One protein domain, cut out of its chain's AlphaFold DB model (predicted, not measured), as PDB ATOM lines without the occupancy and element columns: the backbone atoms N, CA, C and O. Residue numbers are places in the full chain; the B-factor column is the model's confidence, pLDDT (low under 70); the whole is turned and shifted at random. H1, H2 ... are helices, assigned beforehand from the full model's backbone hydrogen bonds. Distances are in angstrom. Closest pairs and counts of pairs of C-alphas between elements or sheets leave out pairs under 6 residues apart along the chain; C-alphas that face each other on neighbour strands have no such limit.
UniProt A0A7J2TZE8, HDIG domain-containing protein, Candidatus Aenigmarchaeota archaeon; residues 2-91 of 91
ATOM      1  N   ALA A   2     141.873 203.464 191.861       93.06
ATOM      2  CA  ALA A   2     143.247 202.982 191.635       93.06
ATOM      3  C   ALA A   2     143.348 201.454 191.439       93.06
ATOM      4  O   ALA A   2     143.957 201.011 190.474       93.06
ATOM      5  N   GLY A   3     142.669 200.655 192.275       93.31
ATOM      6  CA  GLY A   3     142.628 199.197 192.101       93.31
ATOM      7  C   GLY A   3     142.046 198.750 190.754       93.31
ATOM      8  O   GLY A   3     142.581 197.839 190.143       93.31
ATOM      9  N   ALA A   4     141.037 199.451 190.223       95.69
ATOM     10  CA  ALA A   4     140.458 199.127 188.916       95.69
ATOM     11  C   ALA A   4     141.446 199.350 187.759       95.69
ATOM     12  O   ALA A   4     141.410 198.617 186.783       95.69
ATOM     13  N   LEU A   5     142.364 200.314 187.874       96.62
ATOM     14  CA  LEU A   5     143.410 200.531 186.867       96.62
ATOM     15  C   LEU A   5     144.555 199.515 186.971       96.62
ATOM     16  O   LEU A   5     145.251 199.277 185.991       96.62
ATOM     17  N   LEU A   6     144.782 198.963 188.165       97.25
ATOM     18  CA  LEU A   6     145.971 198.167 188.470       97.25
ATOM     19  C   LEU A   6     145.714 196.660 188.542       97.25
ATOM     20  O   LEU A   6     146.681 195.911 188.450       97.25
ATOM     21  N   HIS A   7     144.464 196.215 188.712       96.25
ATOM     22  CA  HIS A   7     144.129 194.811 188.992       96.25
ATOM     23  C   HIS A   7     144.724 193.820 187.977       96.25
ATOM     24  O   HIS A   7     145.205 192.764 188.371       96.25
ATOM     25  N   ASP A   8     144.798 194.226 186.708       96.94
ATOM     26  CA  ASP A   8     145.280 193.416 185.589       96.94
ATOM     27  C   ASP A   8     146.666 193.838 185.056       96.94
ATOM     28  O   ASP A   8     147.124 193.336 184.029       96.94
ATOM     29  N   ILE A   9     147.388 194.749 185.727       96.81
ATOM     30  CA  ILE A   9     148.623 195.349 185.176       96.81
ATOM     31  C   ILE A   9     149.706 194.315 184.822       96.81
ATOM     32  O   ILE A   9     150.523 194.546 183.932       96.81
ATOM     33  N   MET A  10     149.698 193.157 185.486       97.12
ATOM     34  CA  MET A  10     150.674 192.090 185.269       97.12
ATOM     35  C   MET A  10     150.218 191.000 184.290       97.12
ATOM     36  O   MET A  10     150.986 190.069 184.048       97.12
ATOM     37  N   LYS A  11     149.042 191.112 183.649       95.56
ATOM     38  CA  LYS A  11     148.597 190.153 182.611       95.56
ATOM     39  C   LYS A  11     149.578 190.052 181.440       95.56
ATOM     40  O   LYS A  11     149.690 189.004 180.814       95.56
ATOM     41  N   VAL A  12     150.356 191.109 181.198       95.19
ATOM     42  CA  VAL A  12     151.453 191.142 180.210       95.19
ATOM     43  C   VAL A  12     152.558 190.111 180.473       95.19
ATOM     44  O   VAL A  12     153.329 189.792 179.569       95.19
ATOM     45  N   TYR A  13     152.660 189.592 181.699       96.06
ATOM     46  CA  TYR A  13     153.575 188.504 182.037       96.06
ATOM     47  C   TYR A  13     152.939 187.129 181.859       96.06
ATOM     48  O   TYR A  13     153.679 186.173 181.651       96.06
ATOM     49  N   GLU A  14     151.611 187.016 181.902       95.38
ATOM     50  CA  GLU A  14     150.884 185.771 181.623       95.38
ATOM     51  C   GLU A  14     150.719 185.532 180.125       95.38
ATOM     52  O   GLU A  14     150.847 184.397 179.667       95.38
ATOM     53  N   PHE A  15     150.482 186.597 179.356       95.00
ATOM     54  CA  PHE A  15     150.235 186.531 177.924       95.00
ATOM     55  C   PHE A  15     151.193 187.429 177.150       95.00
ATOM     56  O   PHE A  15     151.337 188.618 177.431       95.00
ATOM     57  N   LYS A  16     151.796 186.865 176.104       93.56
ATOM     58  CA  LYS A  16     152.619 187.585 175.135       93.56
ATOM     59  C   LYS A  16     152.156 187.235 173.729       93.56
ATOM     60  O   LYS A  16     152.069 186.058 173.389       93.56
ATOM     61  N   ASP A  17     151.822 188.250 172.935       91.88
ATOM     62  CA  ASP A  17     151.293 188.088 171.571       91.88
ATOM     63  C   ASP A  17     150.094 187.116 171.508       91.88
ATOM     64  O   ASP A  17     149.997 186.259 170.629       91.88
ATOM     65  N   GLY A  18     149.204 187.203 172.506       88.69
ATOM     66  CA  GLY A  18     148.022 186.343 172.640       88.69
ATOM     67  C   GLY A  18     148.304 184.908 173.101       88.69
ATOM     68  O   GLY A  18     147.384 184.094 173.137       88.69
ATOM     69  N   LYS A  19     149.549 184.568 173.457       94.19
ATOM     70  CA  LYS A  19     149.942 183.219 173.891       94.19
ATOM     71  C   LYS A  19     150.358 183.198 175.362       94.19
ATOM     72  O   LYS A  19     151.065 184.113 175.787       94.19
ATOM     73  N   PRO A  20     149.996 182.147 176.122       95.19
ATOM     74  CA  PRO A  20     150.498 181.963 177.478       95.19
ATOM     75  C   PRO A  20     152.028 181.881 177.504       95.19
ATOM     76  O   PRO A  20     152.634 181.176 176.696       95.19
ATOM     77  N   THR A  21     152.659 182.577 178.445       96.25
ATOM     78  CA  THR A  21     154.121 182.587 178.622       96.25
ATOM     79  C   THR A  21     154.636 181.392 179.423       96.25
ATOM     80  O   THR A  21     155.821 181.070 179.344       96.25
ATOM     81  N   GLY A  22     153.765 180.738 180.200       95.44
ATOM     82  CA  GLY A  22     154.136 179.668 181.131       95.44
ATOM     83  C   GLY A  22     154.638 180.157 182.493       95.44
ATOM     84  O   GLY A  22     155.229 179.371 183.234       95.44
ATOM     85  N   VAL A  23     154.431 181.435 182.835       96.00
ATOM     86  CA  VAL A  23     154.691 181.937 184.192       96.00
ATOM     87  C   VAL A  23     153.865 181.156 185.223       96.00
ATOM     88  O   VAL A  23     152.711 180.819 184.981       96.00
ATOM     89  N   LEU A  24     154.482 180.825 186.362       95.12
ATOM     90  CA  LEU A  24     153.847 179.999 187.400       95.12
ATOM     91  C   LEU A  24     152.989 180.804 188.382       95.12
ATOM     92  O   LEU A  24     152.101 180.242 189.015       95.12
ATOM     93  N   LEU A  25     153.299 182.091 188.552       93.44
ATOM     94  CA  LEU A  25     152.534 183.003 189.397       93.44
ATOM     95  C   LEU A  25     151.520 183.740 188.533       93.44
ATOM     96  O   LEU A  25     151.897 184.271 187.487       93.44
ATOM     97  N   ASP A  26     150.273 183.794 188.993       92.62
ATOM     98  CA  ASP A  26     149.234 184.558 188.312       92.62
ATOM     99  C   ASP A  26     149.495 186.075 188.375       92.62
ATOM    100  O   ASP A  26     150.277 186.582 189.194       92.62
ATOM    101  N   HIS A  27     148.840 186.819 187.484       95.44
ATOM    102  CA  HIS A  27     148.984 188.269 187.374       95.44
ATOM    103  C   HIS A  27     148.645 188.984 188.690       95.44
ATOM    104  O   HIS A  27     149.296 189.974 189.022       95.44
ATOM    105  N   SER A  28     147.689 188.480 189.473       95.44
ATOM    106  CA  SER A  28     147.306 189.079 190.756       95.44
ATOM    107  C   SER A  28     148.431 188.955 191.788       95.44
ATOM    108  O   SER A  28     148.756 189.925 192.476       95.44
ATOM    109  N   ALA A  29     149.083 187.794 191.869       95.00
ATOM    110  CA  ALA A  29     150.220 187.539 192.748       95.00
ATOM    111  C   ALA A  29     151.457 188.350 192.336       95.00
ATOM    112  O   ALA A  29     152.125 188.939 193.191       95.00
ATOM    113  N   LEU A  30     151.743 188.429 191.034       96.62
ATOM    114  CA  LEU A  30     152.817 189.272 190.499       96.62
ATOM    115  C   LEU A  30     152.565 190.755 190.801       96.62
ATOM    116  O   LEU A  30     153.483 191.469 191.213       96.62
ATOM    117  N   ALA A  31     151.322 191.216 190.636       96.94
ATOM    118  CA  ALA A  31     150.939 192.596 190.908       96.94
ATOM    119  C   ALA A  31     151.040 192.909 192.403       96.94
ATOM    120  O   ALA A  31     151.610 193.936 192.768       96.94
ATOM    121  N   LEU A  32     150.571 192.006 193.271       96.50
ATOM    122  CA  LEU A  32     150.726 192.133 194.719       96.50
ATOM    123  C   LEU A  32     152.198 192.287 195.099       96.50
ATOM    124  O   LEU A  32     152.530 193.219 195.824       96.50
ATOM    125  N   ALA A  33     153.078 191.407 194.613       97.06
ATOM    126  CA  ALA A  33     154.496 191.430 194.968       97.06
ATOM    127  C   ALA A  33     155.164 192.772 194.615       97.06
ATOM    128  O   ALA A  33     155.883 193.345 195.438       97.06
ATOM    129  N   GLU A  34     154.900 193.298 193.419       97.81
ATOM    130  CA  GLU A  34     155.489 194.561 192.963       97.81
ATOM    131  C   GLU A  34     154.884 195.783 193.671       97.81
ATOM    132  O   GLU A  34     155.617 196.682 194.085       97.81
ATOM    133  N   LEU A  35     153.558 195.829 193.840       97.88
ATOM    134  CA  LEU A  35     152.877 196.957 194.485       97.88
ATOM    135  C   LEU A  35     153.149 197.000 195.992       97.88
ATOM    136  O   LEU A  35     153.354 198.084 196.538       97.88
ATOM    137  N   TYR A  36     153.226 195.840 196.650       97.94
ATOM    138  CA  TYR A  36     153.603 195.733 198.060       97.94
ATOM    139  C   TYR A  36     155.019 196.272 198.287       97.94
ATOM    140  O   TYR A  36     155.241 197.083 199.182       97.94
ATOM    141  N   LYS A  37     155.975 195.903 197.422       98.44
ATOM    142  CA  LYS A  37     157.353 196.424 197.464       98.44
ATOM    143  C   LYS A  37     157.425 197.948 197.288       98.44
ATOM    144  O   LYS A  37     158.363 198.570 197.776       98.44
ATOM    145  N   ARG A  38     156.466 198.536 196.574       98.19
ATOM    146  CA  ARG A  38     156.354 199.985 196.332       98.19
ATOM    147  C   ARG A  38     155.514 200.717 197.376       98.19
ATOM    148  O   ARG A  38     155.197 201.881 197.161       98.19
ATOM    149  N   GLU A  39     155.140 200.038 198.460       98.12
ATOM    150  CA  GLU A  39     154.406 200.625 199.583       98.12
ATOM    151  C   GLU A  39     153.043 201.208 199.167       98.12
ATOM    152  O   GLU A  39     152.581 202.218 199.700       98.12
ATOM    153  N   PHE A  40     152.379 200.575 198.191       98.31
ATOM    154  CA  PHE A  40     151.009 200.947 197.841       98.31
ATOM    155  C   PHE A  40     150.059 200.699 199.028       98.31
ATOM    156  O   PHE A  40     150.264 199.740 199.775       98.31
ATOM    157  N   PRO A  41     148.996 201.514 199.182       97.88
ATOM    158  CA  PRO A  41     148.034 201.350 200.270       97.88
ATOM    159  C   PRO A  41     147.401 199.955 200.282       97.88
ATOM    160  O   PRO A  41     147.064 199.421 199.220       97.88
ATOM    161  N   GLU A  42     147.192 199.390 201.474       96.75
ATOM    162  CA  GLU A  42     146.635 198.041 201.651       96.75
ATOM    163  C   GLU A  42     145.277 197.888 200.959       96.75
ATOM    164  O   GLU A  42     145.001 196.854 200.354       96.75
ATOM    165  N   GLU A  43     144.452 198.936 200.950       96.44
ATOM    166  CA  GLU A  43     143.151 198.925 200.286       96.44
ATOM    167  C   GLU A  43     143.291 198.721 198.772       96.44
ATOM    168  O   GLU A  43     142.466 198.047 198.157       96.44
ATOM    169  N   VAL A  44     144.354 199.253 198.155       97.50
ATOM    170  CA  VAL A  44     144.653 199.033 196.733       97.50
ATOM    171  C   VAL A  44     145.158 197.614 196.506       97.50
ATOM    172  O   VAL A  44     144.710 196.959 195.567       97.50
ATOM    173  N   LEU A  45     146.044 197.120 197.374       97.00
ATOM    174  CA  LEU A  45     146.550 195.748 197.303       97.00
ATOM    175  C   LEU A  45     145.411 194.728 197.422       97.00
ATOM    176  O   LEU A  45     145.345 193.785 196.638       97.00
ATOM    177  N   HIS A  46     144.474 194.959 198.344       96.62
ATOM    178  CA  HIS A  46     143.282 194.140 198.517       96.62
ATOM    179  C   HIS A  46     142.414 194.130 197.254       96.62
ATOM    180  O   HIS A  46     142.008 193.055 196.820       96.62
ATOM    181  N   LEU A  47     142.168 195.285 196.618       96.81
ATOM    182  CA  LEU A  47     141.433 195.341 195.344       96.81
ATOM    183  C   LEU A  47     142.107 194.499 194.252       96.81
ATOM    184  O   LEU A  47     141.423 193.773 193.539       96.81
ATOM    185  N   VAL A  48     143.436 194.567 194.144       96.38
ATOM    186  CA  VAL A  48     144.203 193.823 193.132       96.38
ATOM    187  C   VAL A  48     144.086 192.316 193.336       96.38
ATOM    188  O   VAL A  48     143.861 191.605 192.372       96.38
ATOM    189  N   ILE A  49     144.177 191.803 194.562       95.56
ATOM    190  CA  ILE A  49     144.175 190.343 194.788       95.56
ATOM    191  C   ILE A  49     142.783 189.721 194.927       95.56
ATOM    192  O   ILE A  49     142.652 188.497 194.925       95.56
ATOM    193  N   SER A  50     141.752 190.550 195.104       95.50
ATOM    194  CA  SER A  50     140.383 190.088 195.361       95.50
ATOM    195  C   SER A  50     139.439 190.215 194.173       95.50
ATOM    196  O   SER A  50     138.322 189.718 194.254       95.50
ATOM    197  N   HIS A  51     139.858 190.848 193.073       94.62
ATOM    198  CA  HIS A  51     138.970 191.090 191.932       94.62
ATOM    199  C   HIS A  51     138.503 189.794 191.241       94.62
ATOM    200  O   HIS A  51     137.386 189.745 190.729       94.62
ATOM    201  N   ALA A  52     139.316 188.734 191.257       86.88
ATOM    202  CA  ALA A  52     138.991 187.465 190.611       86.88
ATOM    203  C   ALA A  52     137.988 186.613 191.419       86.88
ATOM    204  O   ALA A  52     137.979 186.616 192.650       86.88
ATOM    205  N   ALA A  53     137.167 185.821 190.718       69.25
ATOM    206  CA  ALA A  53     136.075 185.029 191.304       69.25
ATOM    207  C   ALA A  53     136.519 183.922 192.280       69.25
ATOM    208  O   ALA A  53     135.758 183.535 193.166       69.25
ATOM    209  N   THR A  54     137.737 183.399 192.126       73.44
ATOM    210  CA  THR A  54     138.280 182.311 192.951       73.44
ATOM    211  C   THR A  54     139.670 182.679 193.448       73.44
ATOM    212  O   THR A  54     140.660 182.446 192.759       73.44
ATOM    213  N   SER A  55     139.758 183.241 194.652       74.81
ATOM    214  CA  SER A  55     141.040 183.554 195.279       74.81
ATOM    215  C   SER A  55     141.037 183.204 196.766       74.81
ATOM    216  O   SER A  55     139.995 183.066 197.410       74.81
ATOM    217  N   THR A  56     142.233 183.075 197.338       85.31
ATOM    218  CA  THR A  56     142.431 182.963 198.793       85.31
ATOM    219  C   THR A  56     142.047 184.247 199.538       85.31
ATOM    220  O   THR A  56     141.922 184.239 200.762       85.31
ATOM    221  N   ASN A  57     141.836 185.346 198.809       91.12
ATOM    222  CA  ASN A  57     141.492 186.664 199.320       91.12
ATOM    223  C   ASN A  57     140.230 187.183 198.613       91.12
ATOM    224  O   ASN A  57     140.344 188.060 197.762       91.12
ATOM    225  N   PRO A  58     139.035 186.654 198.934       93.62
ATOM    226  CA  PRO A  58     137.794 187.116 198.312       93.62
ATOM    227  C   PRO A  58     137.528 188.599 198.629       93.62
ATOM    228  O   PRO A  58     138.086 189.105 199.605       93.62
ATOM    229  N   PRO A  59     136.655 189.296 197.876       95.75
ATOM    230  CA  PRO A  59     136.281 190.682 198.164       95.75
ATOM    231  C   PRO A  59     135.748 190.873 199.595       95.75
ATOM    232  O   PRO A  59     134.698 190.338 199.947       95.75
ATOM    233  N   LYS A  60     136.448 191.659 200.426       95.00
ATOM    234  CA  LYS A  60     136.045 191.980 201.819       95.00
ATOM    235  C   LYS A  60     135.509 193.401 202.019       95.00
ATOM    236  O   LYS A  60     135.122 193.751 203.130       95.00
ATOM    237  N   THR A  61     135.493 194.223 200.971       95.94
ATOM    238  CA  THR A  61     135.008 195.613 201.012       95.94
ATOM    239  C   THR A  61     133.984 195.863 199.911       95.94
ATOM    240  O   THR A  61     133.923 195.114 198.932       95.94
ATOM    241  N   LEU A  62     133.181 196.923 200.051       96.81
ATOM    242  CA  LEU A  62     132.188 197.294 199.040       96.81
ATOM    243  C   LEU A  62     132.861 197.627 197.702       96.81
ATOM    244  O   LEU A  62     132.403 197.194 196.651       96.81
ATOM    245  N   GLU A  63     133.982 198.341 197.738       96.69
ATOM    246  CA  GLU A  63     134.773 198.699 196.564       96.69
ATOM    247  C   GLU A  63     135.322 197.462 195.850       96.69
ATOM    248  O   GLU A  63     135.315 197.419 194.621       96.69
ATOM    249  N   ALA A  64     135.770 196.451 196.604       95.94
ATOM    250  CA  ALA A  64     136.251 195.192 196.042       95.94
ATOM    251  C   ALA A  64     135.118 194.392 195.402       95.94
ATOM    252  O   ALA A  64     135.290 193.847 194.315       95.94
ATOM    253  N   LEU A  65     133.945 194.366 196.039       96.19
ATOM    254  CA  LEU A  65     132.774 193.686 195.500       96.19
ATOM    255  C   LEU A  65     132.293 194.345 194.200       96.19
ATOM    256  O   LEU A  65     131.991 193.653 193.232       96.19
ATOM    257  N   ILE A  66     132.266 195.681 194.159       96.75
ATOM    258  CA  ILE A  66     131.947 196.438 192.943       96.75
ATOM    259  C   ILE A  66     132.953 196.108 191.839       96.75
ATOM    260  O   ILE A  66     132.535 195.790 190.728       96.75
ATOM    261  N   LEU A  67     134.257 196.158 192.138       96.56
ATOM    262  CA  LEU A  67     135.298 195.854 191.156       96.56
ATOM    263  C   LEU A  67     135.143 194.436 190.595       96.56
ATOM    264  O   LEU A  67     135.128 194.281 189.382       96.56
ATOM    265  N   HIS A  68     134.946 193.439 191.457       95.56
ATOM    266  CA  HIS A  68     134.743 192.046 191.062       95.56
ATOM    267  C   HIS A  68     133.600 191.874 190.045       95.56
ATOM    268  O   HIS A  68     133.763 191.234 189.002       95.56
ATOM    269  N   TYR A  69     132.437 192.472 190.322       96.38
ATOM    270  CA  TYR A  69     131.288 192.360 189.424       96.38
ATOM    271  C   TYR A  69     131.455 193.165 188.137       96.38
ATOM    272  O   TYR A  69     131.043 192.692 187.081       96.38
ATOM    273  N   VAL A  70     132.031 194.367 188.207       96.31
ATOM    274  CA  VAL A  70     132.250 195.206 187.020       96.31
ATOM    275  C   VAL A  70     133.280 194.576 186.087       96.31
ATOM    276  O   VAL A  70     133.044 194.556 184.882       96.31
ATOM    277  N   ASP A  71     134.366 194.029 186.628       95.81
ATOM    278  CA  ASP A  71     135.385 193.308 185.863       95.81
ATOM    279  C   ASP A  71     134.775 192.098 185.133       95.81
ATOM    280  O   ASP A  71     134.837 191.987 183.907       95.81
ATOM    281  N   THR A  72     134.034 191.262 185.868       95.06
ATOM    282  CA  THR A  72     133.333 190.103 185.292       95.06
ATOM    283  C   THR A  72     132.323 190.516 184.216       95.06
ATOM    284  O   THR A  72     132.247 189.896 183.154       95.06
ATOM    285  N   LEU A  73     131.528 191.559 184.472       96.12
ATOM    286  CA  LEU A  73     130.538 192.060 183.521       96.12
ATOM    287  C   LEU A  73     131.203 192.547 182.231       96.12
ATOM    288  O   LEU A  73     130.720 192.219 181.147       96.12
ATOM    289  N   LEU A  74     132.295 193.310 182.343       95.62
ATOM    290  CA  LEU A  74     133.025 193.831 181.193       95.62
ATOM    291  C   LEU A  74     133.545 192.688 180.319       95.62
ATOM    292  O   LEU A  74     133.251 192.666 179.124       95.62
ATOM    293  N   ALA A  75     134.210 191.699 180.923       93.12
ATOM    294  CA  ALA A  75     134.736 190.542 180.203       93.12
ATOM    295  C   ALA A  75     133.638 189.771 179.440       93.12
ATOM    296  O   ALA A  75     133.827 189.382 178.287       93.12
ATOM    297  N   LEU A  76     132.464 189.579 180.053       94.50
ATOM    298  CA  LEU A  76     131.333 188.889 179.419       94.50
ATOM    299  C   LEU A  76     130.718 189.692 178.266       94.50
ATOM    300  O   LEU A  76     130.367 189.116 177.233       94.50
ATOM    301  N   VAL A  77     130.573 191.009 178.431       96.44
ATOM    302  CA  VAL A  77     130.039 191.893 177.385       96.44
ATOM    303  C   VAL A  77     130.983 191.932 176.188       96.44
ATOM    304  O   VAL A  77     130.528 191.770 175.057       96.44
ATOM    305  N   GLU A  78     132.285 192.091 176.424       94.31
ATOM    306  CA  GLU A  78     133.295 192.068 175.366       94.31
ATOM    307  C   GLU A  78     133.277 190.736 174.621       94.31
ATOM    308  O   GLU A  78     133.148 190.724 173.397       94.31
ATOM    309  N   PHE A  79     133.303 189.611 175.342       92.44
ATOM    310  CA  PHE A  79     133.213 188.285 174.735       92.44
ATOM    311  C   PHE A  79     131.969 188.125 173.848       92.44
ATOM    312  O   PHE A  79     132.069 187.633 172.720       92.44
ATOM    313  N   GLY A  80     130.801 188.570 174.321       93.94
ATOM    314  CA  GLY A  80     129.561 188.529 173.548       93.94
ATOM    315  C   GLY A  80     129.617 189.383 172.278       93.94
ATOM    316  O   GLY A  80     129.218 188.916 171.210       93.94
ATOM    317  N   LEU A  81     130.146 190.607 172.366       91.19
ATOM    318  CA  LEU A  81     130.288 191.507 171.216       91.19
ATOM    319  C   LEU A  81     131.270 190.949 170.179       91.19
ATOM    320  O   LEU A  81     130.941 190.919 168.993       91.19
ATOM    321  N   TYR A  82     132.432 190.455 170.614       88.69
ATOM    322  CA  TYR A  82     133.416 189.837 169.722       88.69
ATOM    323  C   TYR A  82     132.850 188.594 169.032       88.69
ATOM    324  O   TYR A  82     132.988 188.461 167.819       88.69
ATOM    325  N   SER A  83     132.149 187.725 169.765       89.19
ATOM    326  CA  SER A  83     131.540 186.515 169.189       89.19
ATOM    327  C   SER A  83     130.553 186.850 168.063       89.19
ATOM    328  O   SER A  83     130.595 186.238 166.999       89.19
ATOM    329  N   GLN A  84     129.721 187.884 168.244       85.06
ATOM    330  CA  GLN A  84     128.788 188.344 167.207       85.06
ATOM    331  C   GLN A  84     129.476 188.959 165.980       85.06
ATOM    332  O   GLN A  84     128.908 188.936 164.886       85.06
ATOM    333  N   MET A  85     130.658 189.557 166.142       82.06
ATOM    334  CA  MET A  85     131.437 190.089 165.021       82.06
ATOM    335  C   MET A  85     132.007 188.959 164.162       82.06
ATOM    336  O   MET A  85     131.839 188.998 162.946       82.06
ATOM    337  N   PHE A  86     132.582 187.923 164.783       77.94
ATOM    338  CA  PHE A  86     133.097 186.753 164.063       77.94
ATOM    339  C   PHE A  86     131.998 186.019 163.279       77.94
ATOM    340  O   PHE A  86     132.189 185.706 162.108       77.94
ATOM    341  N   GLU A  87     130.804 185.847 163.858       79.69
ATOM    342  CA  GLU A  87     129.658 185.248 163.148       79.69
ATOM    343  C   GLU A  87     129.206 186.045 161.910       79.69
ATOM    344  O   GLU A  87     128.606 185.480 160.991       79.69
ATOM    345  N   LYS A  88     129.444 187.363 161.883       71.50
ATOM    346  CA  LYS A  88     129.119 188.219 160.733       71.50
ATOM    347  C   LYS A  88     130.185 188.185 159.644       71.50
ATOM    348  O   LYS A  88     129.827 188.398 158.496       71.50
ATOM    349  N   GLU A  89     131.451 187.965 159.987       70.56
ATOM    350  CA  GLU A  89     132.550 187.882 159.013       70.56
ATOM    351  C   GLU A  89     132.595 186.528 158.287       70.56
ATOM    352  O   GLU A  89     133.060 186.459 157.151       70.56
ATOM    353  N   GLU A  90     132.084 185.458 158.906       66.94
ATOM    354  CA  GLU A  90     131.992 184.124 158.292       66.94
ATOM    355  C   GLU A  90     130.776 183.934 157.355       66.94
ATOM    356  O   GLU A  90     130.664 182.887 156.709       66.94
ATOM    357  N   LYS A  91     129.868 184.917 157.262       54.12
ATOM    358  CA  LYS A  91     128.682 184.902 156.382       54.12
ATOM    359  C   LYS A  91     128.838 185.805 155.166       54.12
ATOM    360  O   LYS A  91     128.385 185.364 154.086       54.12
TER     361      LYS A  91
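AT A GLANCE: This is residues 2 to 91 of the 91 residues of the protein "HDIG domain-containing protein" of Candidatus Aenigmarchaeota archaeon (UniProt A0A7J2TZE8). One long helix, H5, runs out as an arm from a small body, where the hairpin of H3 and H4 meets its first turns through H4, and the short H1 and H2 pack on H4 and H3. Residues 73 to 91 stick out. The printed part has 90 residues, with five named helices in the order H1 to H5 and no named strand; the helices hold 57 of the 90 residues, the class is all helix, and the whole is loose, with a radius of gyration of the C-alphas of 15.2 A and spans of 52 by 31 by 21 A.

HOW THE PARTS SIT: Start at H5, residues 62 to 89, which touches H4, residues 42 to 50, with residues 63 to 68 alone; the closest C-alphas, of Leu 47 and Ala 64, are 5.2 A apart. H4 forms a hairpin with H3, residues 27 to 37, at a shallow tilt of 15 degrees, opposite ways; closest C-alphas, Ser 28 and Ile 49, 5.3 A. H4 touches H1, residues 2 to 6, closest at C-alphas 44 and 3, 5.1 A. H2, residues 11 to 14, only just touches H3, with 3 pairs of C-alphas within 8 A, Lys 11 and His 27 closest at 5.1 A. Every O i to N i+4 pair is within hydrogen-bond range in H1, H3, H4 and H5; H2 is too short for one.

IN THESE COORDINATES: Find C-alpha 62 at (132.188, 197.294, 199.040); H5 runs 41.1 A to C-alpha 89 at (132.550, 187.882, 159.013). H3 measures 15.4 A, H4 11.9 A.

THE WHOLE: The C-alphas farthest apart, Glu 39 and Lys 91, stand 52.7 A apart. The printed part has no cut; the links H2 to H3 and H4 to H5 are long. The pLDDT is under 70 at residues 53, 90 and 91.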